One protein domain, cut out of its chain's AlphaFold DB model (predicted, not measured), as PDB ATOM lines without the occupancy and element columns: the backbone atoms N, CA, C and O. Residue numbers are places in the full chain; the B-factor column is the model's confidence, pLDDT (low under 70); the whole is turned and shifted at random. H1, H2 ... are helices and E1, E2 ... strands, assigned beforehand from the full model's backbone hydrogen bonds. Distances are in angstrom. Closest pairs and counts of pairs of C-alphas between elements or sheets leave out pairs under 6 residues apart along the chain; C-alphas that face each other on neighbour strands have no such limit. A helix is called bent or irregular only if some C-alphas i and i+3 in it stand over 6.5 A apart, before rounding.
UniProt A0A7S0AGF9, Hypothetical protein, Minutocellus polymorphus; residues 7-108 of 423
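AT A GLANCE: This is residues 7 to 108 of the 423 residues of the protein "Hypothetical protein" of Minutocellus polymorphus (UniProt A0A7S0AGF9). A long helix, H3, runs past a very short pair of parallel strands, E1 and E2; towards its first end its residues 47 to 54 pack on H2, while H4, apart from H3, is side by side with H2, and H5 follows H4 along the chain. At the other end of H3 is H1, whose residues 7 to 12 stick out. The printed part has 102 residues, with the order H1, E1, H2, H3, E2, H4, H5, and is mostly helix. It is only just loose, close to compact, with a radius of gyration of the C-alphas of 15.7 A and spans of 40 by 38 by 24 A.

HOW THE PARTS SIT: H1, residues 7 to 17, touches no helix. E1, residues 25 to 27, and E2, residues 73 to 75, are parallel neighbours; N 27 and O 74 are 2.8 A apart, within hydrogen-bond range. With H2, residues 32 to 39, and H3, residues 45 to 67, between them they form a strand-helix-strand unit, two parallel strands joined through helices, with a right-handed crossover. H2 touches residues 47 to 54 of H3 at a steep tilt of 61 degrees, opposite ways, closest at C-alphas 32 and 51, 4.9 A. C-alphas 62 of H3 and 73 of E2, their closest, are 6.5 A apart. H4, residues 79 to 90, touches H2 at a shallow tilt of 24 degrees, the same way, closest at C-alphas 34 and 81, 6.6 A. H5, residues 99 to 102, only just touches H4, with 3 pairs of C-alphas within 8 A, closest at C-alphas 87 and 99, 5.9 A. Every O i to N i+4 pair is within hydrogen-bond range in H1, H3 and H4; in H2, 2 of 4 are, and H5 is too short for one.

IN THESE COORDINATES: H1 begins at C-alpha 7 (-23.740, 0.629, 56.755) and is 15.4 A long. H3 measures 33.2 A and H4 16.6 A. H2 is only just irregular: C-alphas 33 and 36 are 6.6 A apart. H5 ends at C-alpha 102 (-30.443, -7.323, 29.997).

THE WHOLE: The C-alphas farthest apart, those of Glu 7 and Gly 93, are 43.5 A apart. The printed part has no cut and no long link. Residues 92 to 93 have pLDDT under 70.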
ATOM      1  N   GLU A   7     -24.444  -0.468  57.433       93.00
ATOM      2  CA  GLU A   7     -23.740   0.629  56.755       93.00
ATOM      3  C   GLU A   7     -23.976   0.594  55.241       93.00
ATOM      4  O   GLU A   7     -24.238   1.612  54.598       93.00
ATOM      5  N   LYS A   8     -23.934  -0.606  54.646       89.94
ATOM      6  CA  LYS A   8     -24.250  -0.777  53.220       89.94
ATOM      7  C   LYS A   8     -25.719  -0.511  52.939       89.94
ATOM      8  O   LYS A   8     -26.042   0.016  51.876       89.94
ATOM      9  N   LEU A   9     -26.593  -0.887  53.868       87.06
ATOM     10  CA  LEU A   9     -28.018  -0.621  53.759       87.06
ATOM     11  C   LEU A   9     -28.286   0.887  53.762       87.06
ATOM     12  O   LEU A   9     -28.987   1.360  52.877       87.06
ATOM     13  N   GLU A  10     -27.667   1.647  54.667       91.50
ATOM     14  CA  GLU A  10     -27.793   3.108  54.720       91.50
ATOM     15  C   GLU A  10     -27.266   3.781  53.441       91.50
ATOM     16  O   GLU A  10     -27.921   4.659  52.873       91.50
ATOM     17  N   ALA A  11     -26.129   3.317  52.912       90.88
ATOM     18  CA  ALA A  11     -25.594   3.818  51.646       90.88
ATOM     19  C   ALA A  11     -26.540   3.547  50.458       90.88
ATOM     20  O   ALA A  11     -26.727   4.410  49.596       90.88
ATOM     21  N   LEU A  12     -27.160   2.361  50.412       88.00
ATOM     22  CA  LEU A  12     -28.171   2.026  49.408       88.00
ATOM     23  C   LEU A  12     -29.442   2.859  49.598       88.00
ATOM     24  O   LEU A  12     -30.000   3.351  48.621       88.00
ATOM     25  N   GLU A  13     -29.887   3.064  50.833       89.50
ATOM     26  CA  GLU A  13     -31.052   3.895  51.146       89.50
ATOM     27  C   GLU A  13     -30.866   5.333  50.669       89.50
ATOM     28  O   GLU A  13     -31.753   5.870  50.007       89.50
ATOM     29  N   SER A  14     -29.696   5.923  50.920       92.75
ATOM     30  CA  SER A  14     -29.360   7.264  50.437       92.75
ATOM     31  C   SER A  14     -29.431   7.362  48.908       92.75
ATOM     32  O   SER A  14     -29.952   8.342  48.370       92.75
ATOM     33  N   LEU A  15     -28.980   6.320  48.197       89.12
ATOM     34  CA  LEU A  15     -29.069   6.254  46.737       89.12
ATOM     35  C   LEU A  15     -30.528   6.220  46.261       89.12
ATOM     36  O   LEU A  15     -30.898   6.932  45.323       89.12
ATOM     37  N   PHE A  16     -31.355   5.398  46.908       89.75
ATOM     38  CA  PHE A  16     -32.742   5.208  46.507       89.75
ATOM     39  C   PHE A  16     -33.641   6.391  46.882       89.75
ATOM     40  O   PHE A  16     -34.577   6.662  46.135       89.75
ATOM     41  N   GLU A  17     -33.352   7.147  47.949       93.06
ATOM     42  CA  GLU A  17     -34.224   8.236  48.428       93.06
ATOM     43  C   GLU A  17     -34.553   9.262  47.330       93.06
ATOM     44  O   GLU A  17     -35.691   9.717  47.217       93.06
ATOM     45  N   SER A  18     -33.594   9.554  46.444       92.38
ATOM     46  CA  SER A  18     -33.796  10.451  45.294       92.38
ATOM     47  C   SER A  18     -34.790   9.929  44.243       92.38
ATOM     48  O   SER A  18     -35.362  10.706  43.480       92.38
ATOM     49  N   LEU A  19     -35.016   8.615  44.200       91.81
ATOM     50  CA  LEU A  19     -35.907   7.929  43.261       91.81
ATOM     51  C   LEU A  19     -37.317   7.730  43.830       91.81
ATOM     52  O   LEU A  19     -38.222   7.271  43.122       91.81
ATOM     53  N   ARG A  20     -37.526   8.067  45.104       93.94
ATOM     54  CA  ARG A  20     -38.789   7.860  45.806       93.94
ATOM     55  C   ARG A  20     -39.934   8.597  45.108       93.94
ATOM     56  O   ARG A  20     -39.896   9.803  44.888       93.94
ATOM     57  N   GLY A  21     -40.966   7.846  44.722       91.00
ATOM     58  CA  GLY A  21     -42.139   8.362  44.004       91.00
ATOM     59  C   GLY A  21     -41.953   8.579  42.493       91.00
ATOM     60  O   GLY A  21     -42.941   8.808  41.797       91.00
ATOM     61  N   ALA A  22     -40.729   8.467  41.964       93.19
ATOM     62  CA  ALA A  22     -40.454   8.613  40.533       93.19
ATOM     63  C   ALA A  22     -40.379   7.273  39.786       93.19
ATOM     64  O   ALA A  22     -40.619   7.243  38.576       93.19
ATOM     65  N   VAL A  23     -40.063   6.181  40.489       95.31
ATOM     66  CA  VAL A  23     -39.805   4.865  39.889       95.31
ATOM     67  C   VAL A  23     -40.823   3.809  40.315       95.31
ATOM     68  O   VAL A  23     -41.388   3.861  41.409       95.31
ATOM     69  N   HIS A  24     -41.026   2.827  39.438       96.44
ATOM     70  CA  HIS A  24     -41.662   1.559  39.773       96.44
ATOM     71  C   HIS A  24     -40.565   0.549  40.105       96.44
ATOM     72  O   HIS A  24     -39.687   0.299  39.280       96.44
ATOM     73  N   ILE A  25     -40.606  -0.011  41.311       95.81
ATOM     74  CA  ILE A  25     -39.648  -1.028  41.741       95.81
ATOM     75  C   ILE A  25     -40.224  -2.402  41.424       95.81
ATOM     76  O   ILE A  25     -41.300  -2.752  41.901       95.81
ATOM     77  N   CYS A  26     -39.491  -3.180  40.635       96.81
ATOM     78  CA  CYS A  26     -39.783  -4.585  40.393       96.81
ATOM     79  C   CYS A  26     -38.769  -5.427  41.172       96.81
ATOM     80  O   CYS A  26     -37.565  -5.328  40.929       96.81
ATOM     81  N   VAL A  27     -39.252  -6.214  42.130       96.94
ATOM     82  CA  VAL A  27     -38.444  -7.149  42.914       96.94
ATOM     83  C   VAL A  27     -38.498  -8.513  42.241       96.94
ATOM     84  O   VAL A  27     -39.569  -9.006  41.891       96.94
ATOM     85  N   MET A  28     -37.337  -9.126  42.063       96.69
ATOM     86  CA  MET A  28     -37.181 -10.395  41.367       96.69
ATOM     87  C   MET A  28     -36.339 -11.325  42.240       96.69
ATOM     88  O   MET A  28     -35.193 -10.995  42.543       96.69
ATOM     89  N   GLY A  29     -36.926 -12.449  42.653       96.69
ATOM     90  CA  GLY A  29     -36.199 -13.557  43.275       96.69
ATOM     91  C   GLY A  29     -35.439 -14.392  42.243       96.69
ATOM     92  O   GLY A  29     -35.446 -14.079  41.054       96.69
ATOM     93  N   GLU A  30     -34.818 -15.483  42.673       95.62
ATOM     94  CA  GLU A  30     -34.122 -16.443  41.803       95.62
ATOM     95  C   GLU A  30     -35.101 -17.244  40.925       95.62
ATOM     96  O   GLU A  30     -34.822 -17.535  39.759       95.62
ATOM     97  N   GLY A  31     -36.288 -17.563  41.447       96.19
ATOM     98  CA  GLY A  31     -37.333 -18.254  40.695       96.19
ATOM     99  C   GLY A  31     -37.257 -19.780  40.744       96.19
ATOM    100  O   GLY A  31     -37.688 -20.448  39.804       96.19
ATOM    101  N   PHE A  32     -36.742 -20.364  41.833       95.75
ATOM    102  CA  PHE A  32     -36.643 -21.828  41.983       95.75
ATOM    103  C   PHE A  32     -37.993 -22.546  41.835       95.75
ATOM    104  O   PHE A  32     -38.051 -23.639  41.273       95.75
ATOM    105  N   ALA A  33     -39.085 -21.921  42.283       95.31
ATOM    106  CA  ALA A  33     -40.433 -22.471  42.153       95.31
ATOM    107  C   ALA A  33     -40.883 -22.619  40.685       95.31
ATOM    108  O   ALA A  33     -41.637 -23.533  40.356       95.31
ATOM    109  N   ALA A  34     -40.390 -21.762  39.784       96.44
ATOM    110  CA  ALA A  34     -40.769 -21.785  38.374       96.44
ATOM    111  C   ALA A  34     -40.034 -22.862  37.566       96.44
ATOM    112  O   ALA A  34     -40.480 -23.208  36.474       96.44
ATOM    113  N   LEU A  35     -38.940 -23.431  38.086       95.31
ATOM    114  CA  LEU A  35     -38.144 -24.429  37.362       95.31
ATOM    115  C   LEU A  35     -38.965 -25.652  36.949       95.31
ATOM    116  O   LEU A  35     -38.806 -26.155  35.836       95.31
ATOM    117  N   GLN A  36     -39.869 -26.102  37.822       94.25
ATOM    118  CA  GLN A  36     -40.731 -27.244  37.537       94.25
ATOM    119  C   GLN A  36     -41.690 -26.958  36.382       94.25
ATOM    120  O   GLN A  36     -41.871 -27.810  35.522       94.25
ATOM    121  N   LEU A  37     -42.270 -25.758  36.344       95.38
ATOM    122  CA  LEU A  37     -43.207 -25.358  35.297       95.38
ATOM    123  C   LEU A  37     -42.501 -25.065  33.964       95.38
ATOM    124  O   LEU A  37     -43.053 -25.325  32.901       95.38
ATOM    125  N   LEU A  38     -41.292 -24.496  34.009       94.94
ATOM    126  CA  LEU A  38     -40.575 -24.026  32.820       94.94
ATOM    127  C   LEU A  38     -39.794 -25.120  32.087       94.94
ATOM    128  O   LEU A  38     -39.559 -24.972  30.882       94.94
ATOM    129  N   TYR A  39     -39.355 -26.156  32.807       93.69
ATOM    130  CA  TYR A  39     -38.416 -27.170  32.312       93.69
ATOM    131  C   TYR A  39     -38.835 -28.614  32.624       93.69
ATOM    132  O   TYR A  39     -38.039 -29.525  32.399       93.69
ATOM    133  N   ASP A  40     -40.024 -28.834  33.197       91.94
ATOM    134  CA  ASP A  40     -40.456 -30.131  33.741       91.94
ATOM    135  C   ASP A  40     -39.445 -30.727  34.748       91.94
ATOM    136  O   ASP A  40     -39.330 -31.944  34.927       91.94
ATOM    137  N   HIS A  41     -38.676 -29.859  35.420       90.19
ATOM    138  CA  HIS A  41     -37.659 -30.256  36.391       90.19
ATOM    139  C   HIS A  41     -38.315 -30.639  37.714       90.19
ATOM    140  O   HIS A  41     -38.957 -29.817  38.364       90.19
ATOM    141  N   LYS A  42     -38.145 -31.891  38.147       93.62
ATOM    142  CA  LYS A  42     -38.667 -32.334  39.443       93.62
ATOM    143  C   LYS A  42     -37.804 -31.737  40.565       93.62
ATOM    144  O   LYS A  42     -36.645 -32.140  40.684       93.62
ATOM    145  N   PRO A  43     -38.347 -30.844  41.413       92.81
ATOM    146  CA  PRO A  43     -37.547 -30.156  42.410       92.81
ATOM    147  C   PRO A  43     -37.024 -31.140  43.459       92.81
ATOM    148  O   PRO A  43     -37.747 -31.984  43.998       92.81
ATOM    149  N   THR A  44     -35.738 -31.024  43.762       94.75
ATOM    150  CA  THR A  44     -35.085 -31.730  44.862       94.75
ATOM    151  C   THR A  44     -35.501 -31.134  46.210       94.75
ATOM    152  O   THR A  44     -35.993 -30.010  46.301       94.75
ATOM    153  N   ARG A  45     -35.271 -31.870  47.308       95.50
ATOM    154  CA  ARG A  45     -35.568 -31.372  48.665       95.50
ATOM    155  C   ARG A  45     -34.851 -30.056  48.979       95.50
ATOM    156  O   ARG A  45     -35.444 -29.192  49.612       95.50
ATOM    157  N   ASN A  46     -33.610 -29.910  48.522       95.19
ATOM    158  CA  ASN A  46     -32.833 -28.693  48.735       95.19
ATOM    159  C   ASN A  46     -33.409 -27.521  47.930       95.19
ATOM    160  O   ASN A  46     -33.570 -26.441  48.482       95.19
ATOM    161  N   GLU A  47     -33.794 -27.740  46.670       93.88
ATOM    162  CA  GLU A  47     -34.436 -26.711  45.836       93.88
ATOM    163  C   GLU A  47     -35.793 -26.270  46.392       93.88
ATOM    164  O   GLU A  47     -36.117 -25.091  46.324       93.88
ATOM    165  N   MET A  48     -36.566 -27.173  47.003       96.19
ATOM    166  CA  MET A  48     -37.806 -26.794  47.694       96.19
ATOM    167  C   MET A  48     -37.549 -25.884  48.901       96.19
ATOM    168  O   MET A  48     -38.333 -24.970  49.152       96.19
ATOM    169  N   THR A  49     -36.471 -26.118  49.655       97.00
ATOM    170  CA  THR A  49     -36.061 -25.213  50.739       97.00
ATOM    171  C   THR A  49     -35.623 -23.863  50.173       97.00
ATOM    172  O   THR A  49     -36.117 -22.836  50.629       97.00
ATOM    173  N   LEU A  50     -34.786 -23.868  49.129       95.69
ATOM    174  CA  LEU A  50     -34.328 -22.650  48.455       95.69
ATOM    175  C   LEU A  50     -35.489 -21.841  47.865       95.69
ATOM    176  O   LEU A  50     -35.484 -20.625  47.975       95.69
ATOM    177  N   ALA A  51     -36.514 -22.489  47.307       96.44
ATOM    178  CA  ALA A  51     -37.708 -21.810  46.805       96.44
ATOM    179  C   ALA A  51     -38.476 -21.078  47.917       96.44
ATOM    180  O   ALA A  51     -38.927 -19.955  47.721       96.44
ATOM    181  N   ARG A  52     -38.591 -21.677  49.110       97.31
ATOM    182  CA  ARG A  52     -39.232 -21.022  50.265       97.31
ATOM    183  C   ARG A  52     -38.405 -19.854  50.797       97.31
ATOM    184  O   ARG A  52     -38.965 -18.843  51.211       97.31
ATOM    185  N   GLU A  53     -37.083 -20.010  50.823       96.94
ATOM    186  CA  GLU A  53     -36.166 -18.938  51.213       96.94
ATOM    187  C   GLU A  53     -36.225 -17.773  50.218       96.94
ATOM    188  O   GLU A  53     -36.324 -16.624  50.640       96.94
ATOM    189  N   ASP A  54     -36.250 -18.066  48.918       96.31
ATOM    190  CA  ASP A  54     -36.377 -17.089  47.835       96.31
ATOM    191  C   ASP A  54     -37.682 -16.281  47.931       96.31
ATOM    192  O   ASP A  54     -37.652 -15.048  47.925       96.31
ATOM    193  N   ASP A  55     -38.820 -16.952  48.146       96.50
ATOM    194  CA  ASP A  55     -40.118 -16.300  48.371       96.50
ATOM    195  C   ASP A  55     -40.094 -15.382  49.604       96.50
ATOM    196  O   ASP A  55     -40.596 -14.250  49.571       96.50
ATOM    197  N   SER A  56     -39.487 -15.847  50.699       96.81
ATOM    198  CA  SER A  56     -39.355 -15.081  51.943       96.81
ATOM    199  C   SER A  56     -38.478 -13.837  51.761       96.81
ATOM    200  O   SER A  56     -38.845 -12.738  52.196       96.81
ATOM    201  N   LEU A  57     -37.339 -13.978  51.075       95.75
ATOM    202  CA  LEU A  57     -36.416 -12.880  50.785       95.75
ATOM    203  C   LEU A  57     -37.045 -11.849  49.847       95.75
ATOM    204  O   LEU A  57     -36.978 -10.649  50.120       95.75
ATOM    205  N   THR A  58     -37.714 -12.308  48.792       96.75
ATOM    206  CA  THR A  58     -38.412 -11.457  47.821       96.75
ATOM    207  C   THR A  58     -39.536 -10.671  48.494       96.75
ATOM    208  O   THR A  58     -39.633  -9.452  48.331       96.75
ATOM    209  N   SER A  59     -40.328 -11.334  49.341       96.62
ATOM    210  CA  SER A  59     -41.393 -10.695  50.125       96.62
ATOM    211  C   SER A  59     -40.841  -9.667  51.115       96.62
ATOM    212  O   SER A  59     -41.371  -8.561  51.235       96.62
ATOM    213  N   SER A  60     -39.743  -9.998  51.799       95.56
ATOM    214  CA  SER A  60     -39.080  -9.092  52.744       95.56
ATOM    215  C   SER A  60     -38.494  -7.865  52.041       95.56
ATOM    216  O   SER A  60     -38.622  -6.747  52.542       95.56
ATOM    217  N   CYS A  61     -37.906  -8.048  50.857       95.19
ATOM    218  CA  CYS A  61     -37.377  -6.970  50.028       95.19
ATOM    219  C   CYS A  61     -38.495  -6.049  49.512       95.19
ATOM    220  O   CYS A  61     -38.389  -4.826  49.615       95.19
ATOM    221  N   ALA A  62     -39.612  -6.609  49.044       96.56
ATOM    222  CA  ALA A  62     -40.774  -5.816  48.652       96.56
ATOM    223  C   ALA A  62     -41.332  -5.007  49.835       96.56
ATOM    224  O   ALA A  62     -41.578  -3.804  49.714       96.56
ATOM    225  N   LEU A  63     -41.464  -5.634  51.010       95.31
ATOM    226  CA  LEU A  63     -41.928  -4.962  52.223       95.31
ATOM    227  C   LEU A  63     -40.983  -3.837  52.663       95.31
ATOM    228  O   LEU A  63     -41.455  -2.807  53.145       95.31
ATOM    229  N   PHE A  64     -39.672  -4.004  52.485       93.38
ATOM    230  CA  PHE A  64     -38.684  -2.960  52.751       93.38
ATOM    231  C   PHE A  64     -38.962  -1.700  51.918       93.38
ATOM    232  O   PHE A  64     -39.101  -0.615  52.487       93.38
ATOM    233  N   PHE A  65     -39.151  -1.832  50.602       95.31
ATOM    234  CA  PHE A  65     -39.478  -0.687  49.746       95.31
ATOM    235  C   PHE A  65     -40.849  -0.082  50.079       95.31
ATOM    236  O   PHE A  65     -40.992   1.138  50.145       95.31
ATOM    237  N   ILE A  66     -41.854  -0.900  50.387       95.44
ATOM    238  CA  ILE A  66     -43.171  -0.389  50.798       95.44
ATOM    239  C   ILE A  66     -43.052   0.447  52.082       95.44
ATOM    240  O   ILE A  66     -43.554   1.570  52.141       95.44
ATOM    241  N   LYS A  67     -42.334  -0.052  53.097       94.44
ATOM    242  CA  LYS A  67     -42.112   0.666  54.366       94.44
ATOM    243  C   LYS A  67     -41.315   1.955  54.183       94.44
ATOM    244  O   LYS A  67     -41.563   2.929  54.886       94.44
ATOM    245  N   ARG A  68     -40.403   1.988  53.210       92.81
ATOM    246  CA  ARG A  68     -39.667   3.196  52.810       92.81
ATOM    247  C   ARG A  68     -40.498   4.151  51.951       92.81
ATOM    248  O   ARG A  68     -39.992   5.181  51.532       92.81
ATOM    249  N   GLY A  69     -41.779   3.862  51.723       94.44
ATOM    250  CA  GLY A  69     -42.727   4.754  51.062       94.44
ATOM    251  C   GLY A  69     -42.559   4.830  49.549       94.44
ATOM    252  O   GLY A  69     -42.820   5.885  48.970       94.44
ATOM    253  N   TYR A  70     -42.132   3.735  48.918       96.44
ATOM    254  CA  TYR A  70     -42.225   3.574  47.471       96.44
ATOM    255  C   TYR A  70     -43.656   3.147  47.119       96.44
ATOM    256  O   TYR A  70     -44.091   2.078  47.548       96.44
ATOM    257  N   PRO A  71     -44.414   3.963  46.362       94.88
ATOM    258  CA  PRO A  71     -45.834   3.703  46.114       94.88
ATOM    259  C   PRO A  71     -46.076   2.562  45.119       94.88
ATOM    260  O   PRO A  71     -47.149   1.962  45.122       94.88
ATOM    261  N   PHE A  72     -45.093   2.264  44.268       96.69
ATOM    262  CA  PHE A  72     -45.197   1.258  43.218       96.69
ATOM    263  C   PHE A  72     -44.100   0.216  43.420       96.69
ATOM    264  O   PHE A  72     -42.945   0.438  43.050       96.69
ATOM    265  N   VAL A  73     -44.476  -0.915  44.017       97.62
ATOM    266  CA  VAL A  73     -43.614  -2.084  44.199       97.62
ATOM    267  C   VAL A  73     -44.355  -3.302  43.659       97.62
ATOM    268  O   VAL A  73     -45.481  -3.575  44.075       97.62
ATOM    269  N   SER A  74     -43.737  -4.020  42.729       98.00
ATOM    270  CA  SER A  74     -44.229  -5.291  42.199       98.00
ATOM    271  C   SER A  74     -43.212  -6.398  42.440       98.00
ATOM    272  O   SER A  74     -42.021  -6.137  42.604       98.00
ATOM    273  N   ILE A  75     -43.699  -7.635  42.481       97.88
ATOM    274  CA  ILE A  75     -42.869  -8.836  42.526       97.88
ATOM    275  C   ILE A  75     -43.045  -9.550  41.188       97.88
ATOM    276  O   ILE A  75     -44.178  -9.767  40.754       97.88
ATOM    277  N   LEU A  76     -41.936  -9.886  40.531       97.25
ATOM    278  CA  LEU A  76     -41.958 -10.645  39.289       97.25
ATOM    279  C   LEU A  76     -42.217 -12.123  39.586       97.25
ATOM    280  O   LEU A  76     -41.391 -12.789  40.212       97.25
ATOM    281  N   ASP A  77     -43.349 -12.632  39.103       96.12
ATOM    282  CA  ASP A  77     -43.692 -14.045  39.241       96.12
ATOM    283  C   ASP A  77     -42.688 -14.935  38.495       96.12
ATOM    284  O   ASP A  77     -42.243 -14.622  37.387       96.12
ATOM    285  N   GLY A  78     -42.287 -16.025  39.143       95.94
ATOM    286  CA  GLY A  78     -41.235 -16.926  38.680       95.94
ATOM    287  C   GLY A  78     -39.819 -16.338  38.637       95.94
ATOM    288  O   GLY A  78     -38.901 -17.033  38.197       95.94
ATOM    289  N   GLY A  79     -39.622 -15.101  39.104       96.31
ATOM    290  CA  GLY A  79     -38.312 -14.506  39.352       96.31
ATOM    291  C   GLY A  79     -37.369 -14.477  38.142       96.31
ATOM    292  O   GLY A  79     -37.773 -14.327  36.985       96.31
ATOM    293  N   PHE A  80     -36.079 -14.619  38.430       96.19
ATOM    294  CA  PHE A  80     -34.997 -14.597  37.458       96.19
ATOM    295  C   PHE A  80     -35.112 -15.753  36.460       96.19
ATOM    296  O   PHE A  80     -34.901 -15.547  35.266       96.19
ATOM    297  N   ALA A  81     -35.518 -16.945  36.910       96.19
ATOM    298  CA  ALA A  81     -35.760 -18.094  36.041       96.19
ATOM    299  C   ALA A  81     -36.800 -17.804  34.942       96.19
ATOM    300  O   ALA A  81     -36.557 -18.105  33.771       96.19
ATOM    301  N   ALA A  82     -37.932 -17.184  35.293       96.25
ATOM    302  CA  ALA A  82     -38.967 -16.823  34.328       96.25
ATOM    303  C   ALA A  82     -38.517 -15.703  33.382       96.25
ATOM    304  O   ALA A  82     -38.731 -15.804  32.172       96.25
ATOM    305  N   ALA A  83     -37.846 -14.670  33.903       95.88
ATOM    306  CA  ALA A  83     -37.286 -13.596  33.083       95.88
ATOM    307  C   ALA A  83     -36.274 -14.139  32.061       95.88
ATOM    308  O   ALA A  83     -36.339 -13.818  30.874       95.88
ATOM    309  N   HIS A  84     -35.368 -15.005  32.516       95.44
ATOM    310  CA  HIS A  84     -34.365 -15.657  31.683       95.44
ATOM    311  C   HIS A  84     -35.000 -16.516  30.587       95.44
ATOM    312  O   HIS A  84     -34.648 -16.354  29.416       95.44
ATOM    313  N   ALA A  85     -35.968 -17.370  30.935       95.19
ATOM    314  CA  ALA A  85     -36.671 -18.207  29.967       95.19
ATOM    315  C   ALA A  85     -37.439 -17.355  28.943       95.19
ATOM    316  O   ALA A  85     -37.395 -17.630  27.745       95.19
ATOM    317  N   TRP A  86     -38.102 -16.282  29.386       94.94
ATOM    318  CA  TRP A  86     -38.837 -15.391  28.492       94.94
ATOM    319  C   TRP A  86     -37.914 -14.675  27.499       94.94
ATOM    320  O   TRP A  86     -38.208 -14.678  26.302       94.94
ATOM    321  N   LEU A  87     -36.788 -14.124  27.974       94.50
ATOM    322  CA  LEU A  87     -35.773 -13.484  27.130       94.50
ATOM    323  C   LEU A  87     -35.170 -14.483  26.133       94.50
ATOM    324  O   LEU A  87     -35.060 -14.183  24.947       94.50
ATOM    325  N   SER A  88     -34.828 -15.685  26.602       93.25
ATOM    326  CA  SER A  88     -34.194 -16.719  25.776       93.25
ATOM    327  C   SER A  88     -35.123 -17.235  24.675       93.25
ATOM    328  O   SER A  88     -34.688 -17.400  23.537       93.25
ATOM    329  N   ARG A  89     -36.407 -17.451  24.987       92.44
ATOM    330  CA  ARG A  89     -37.374 -18.079  24.070       92.44
ATOM    331  C   ARG A  89     -38.041 -17.095  23.119       92.44
ATOM    332  O   ARG A  89     -38.237 -17.420  21.955       92.44
ATOM    333  N   ASN A  90     -38.412 -15.906  23.597       89.69
ATOM    334  CA  ASN A  90     -39.201 -14.965  22.793       89.69
ATOM    335  C   ASN A  90     -38.337 -13.970  22.021       89.69
ATOM    336  O   ASN A  90     -38.744 -13.508  20.961       89.69
ATOM    337  N   ILE A  91     -37.160 -13.626  22.548       86.31
ATOM    338  CA  ILE A  91     -36.322 -12.569  21.972       86.31
ATOM    339  C   ILE A  91     -35.057 -13.132  21.315       86.31
ATOM    340  O   ILE A  91     -34.347 -12.401  20.633       86.31
ATOM    341  N   GLY A  92     -34.826 -14.447  21.386       65.19
ATOM    342  CA  GLY A  92     -33.652 -15.121  20.814       65.19
ATOM    343  C   GLY A  92     -33.425 -14.951  19.301       65.19
ATOM    344  O   GLY A  92     -32.371 -15.345  18.815       65.19
ATOM    345  N   GLY A  93     -34.361 -14.352  18.555       69.25
ATOM    346  CA  GLY A  93     -34.164 -13.958  17.152       69.25
ATOM    347  C   GLY A  93     -33.649 -12.526  16.943       69.25
ATOM    348  O   GLY A  93     -33.223 -12.190  15.841       69.25
ATOM    349  N   SER A  94     -33.689 -11.673  17.970       76.75
ATOM    350  CA  SER A  94     -33.227 -10.284  17.907       76.75
ATOM    351  C   SER A  94     -31.866 -10.168  18.582       76.75
ATOM    352  O   SER A  94     -31.766 -10.272  19.803       76.75
ATOM    353  N   GLU A  95     -30.814  -9.893  17.806       80.38
ATOM    354  CA  GLU A  95     -29.430  -9.756  18.305       80.38
ATOM    355  C   GLU A  95     -29.272  -8.699  19.416       80.38
ATOM    356  O   GLU A  95     -28.301  -8.711  20.170       80.38
ATOM    357  N   THR A  96     -30.229  -7.782  19.541       86.94
ATOM    358  CA  THR A  96     -30.157  -6.623  20.437       86.94
ATOM    359  C   THR A  96     -30.482  -6.918  21.899       86.94
ATOM    360  O   THR A  96     -30.071  -6.154  22.770       86.94
ATOM    361  N   LEU A  97     -31.231  -7.982  22.195       88.94
ATOM    362  CA  LEU A  97     -31.806  -8.212  23.523       88.94
ATOM    363  C   LEU A  97     -31.576  -9.659  23.955       88.94
ATOM    364  O   LEU A  97     -32.468 -10.501  23.943       88.94
ATOM    365  N   THR A  98     -30.346  -9.939  24.368       91.31
ATOM    366  CA  THR A  98     -29.974 -11.239  24.931       91.31
ATOM    367  C   THR A  98     -30.053 -11.212  26.462       91.31
ATOM    368  O   THR A  98     -29.927 -10.142  27.070       91.31
ATOM    369  N   PRO A  99     -30.206 -12.369  27.138       93.75
ATOM    370  CA  PRO A  99     -30.135 -12.424  28.598       93.75
ATOM    371  C   PRO A  99     -28.864 -11.766  29.155       93.75
ATOM    372  O   PRO A  99     -28.937 -11.054  30.148       93.75
ATOM    373  N   SER A 100     -27.726 -11.904  28.470       93.88
ATOM    374  CA  SER A 100     -26.446 -11.300  28.872       93.88
ATOM    375  C   SER A 100     -26.409  -9.777  28.791       93.88
ATOM    376  O   SER A 100     -25.623  -9.157  29.499       93.88
ATOM    377  N   THR A 101     -27.225  -9.163  27.933       93.31
ATOM    378  CA  THR A 101     -27.291  -7.698  27.815       93.31
ATOM    379  C   THR A 101     -28.297  -7.080  28.781       93.31
ATOM    380  O   THR A 101     -28.143  -5.923  29.156       93.31
ATOM    381  N   VAL A 102     -29.336  -7.830  29.166       92.81
ATOM    382  CA  VAL A 102     -30.443  -7.323  29.997       92.81
ATOM    383  C   VAL A 102     -30.260  -7.676  31.474       92.81
ATOM    384  O   VAL A 102     -30.556  -6.859  32.345       92.81
ATOM    385  N   LEU A 103     -29.784  -8.886  31.774       92.69
ATOM    386  CA  LEU A 103     -29.672  -9.396  33.135       92.69
ATOM    387  C   LEU A 103     -28.284  -9.106  33.705       92.69
ATOM    388  O   LEU A 103     -27.256  -9.519  33.167       92.69
ATOM    389  N   VAL A 104     -28.260  -8.412  34.839       90.31
ATOM    390  CA  VAL A 104     -27.022  -8.083  35.549       90.31
ATOM    391  C   VAL A 104     -26.433  -9.350  36.173       90.31
ATOM    392  O   VAL A 104     -27.163 -10.165  36.730       90.31
ATOM    393  N   ASN A 105     -25.106  -9.501  36.107       88.50
ATOM    394  CA  ASN A 105     -24.354 -10.643  36.652       88.50
ATOM    395  C   ASN A 105     -24.732 -12.015  36.066       88.50
ATOM    396  O   ASN A 105     -24.415 -13.049  36.654       88.50
ATOM    397  N   TYR A 106     -25.382 -12.049  34.903       93.69
ATOM    398  CA  TYR A 106     -25.657 -13.299  34.215       93.69
ATOM    399  C   TYR A 106     -24.431 -13.772  33.419       93.69
ATOM    400  O   TYR A 106     -23.965 -13.087  32.509       93.69
ATOM    401  N   ASP A 107     -23.947 -14.978  33.725       94.62
ATOM    402  CA  ASP A 107     -22.964 -15.695  32.910       94.62
ATOM    403  C   ASP A 107     -23.604 -16.945  32.295       94.62
ATOM    404  O   ASP A 107     -23.899 -17.924  32.985       94.62
ATOM    405  N   ALA A 108     -23.777 -16.933  30.972       93.56
ATOM    406  CA  ALA A 108     -24.362 -18.041  30.222       93.56
ATOM    407  C   ALA A 108     -23.584 -19.361  30.355       93.56
ATOM    408  O   ALA A 108     -24.158 -20.428  30.132       93.56
TER     409      ALA A 108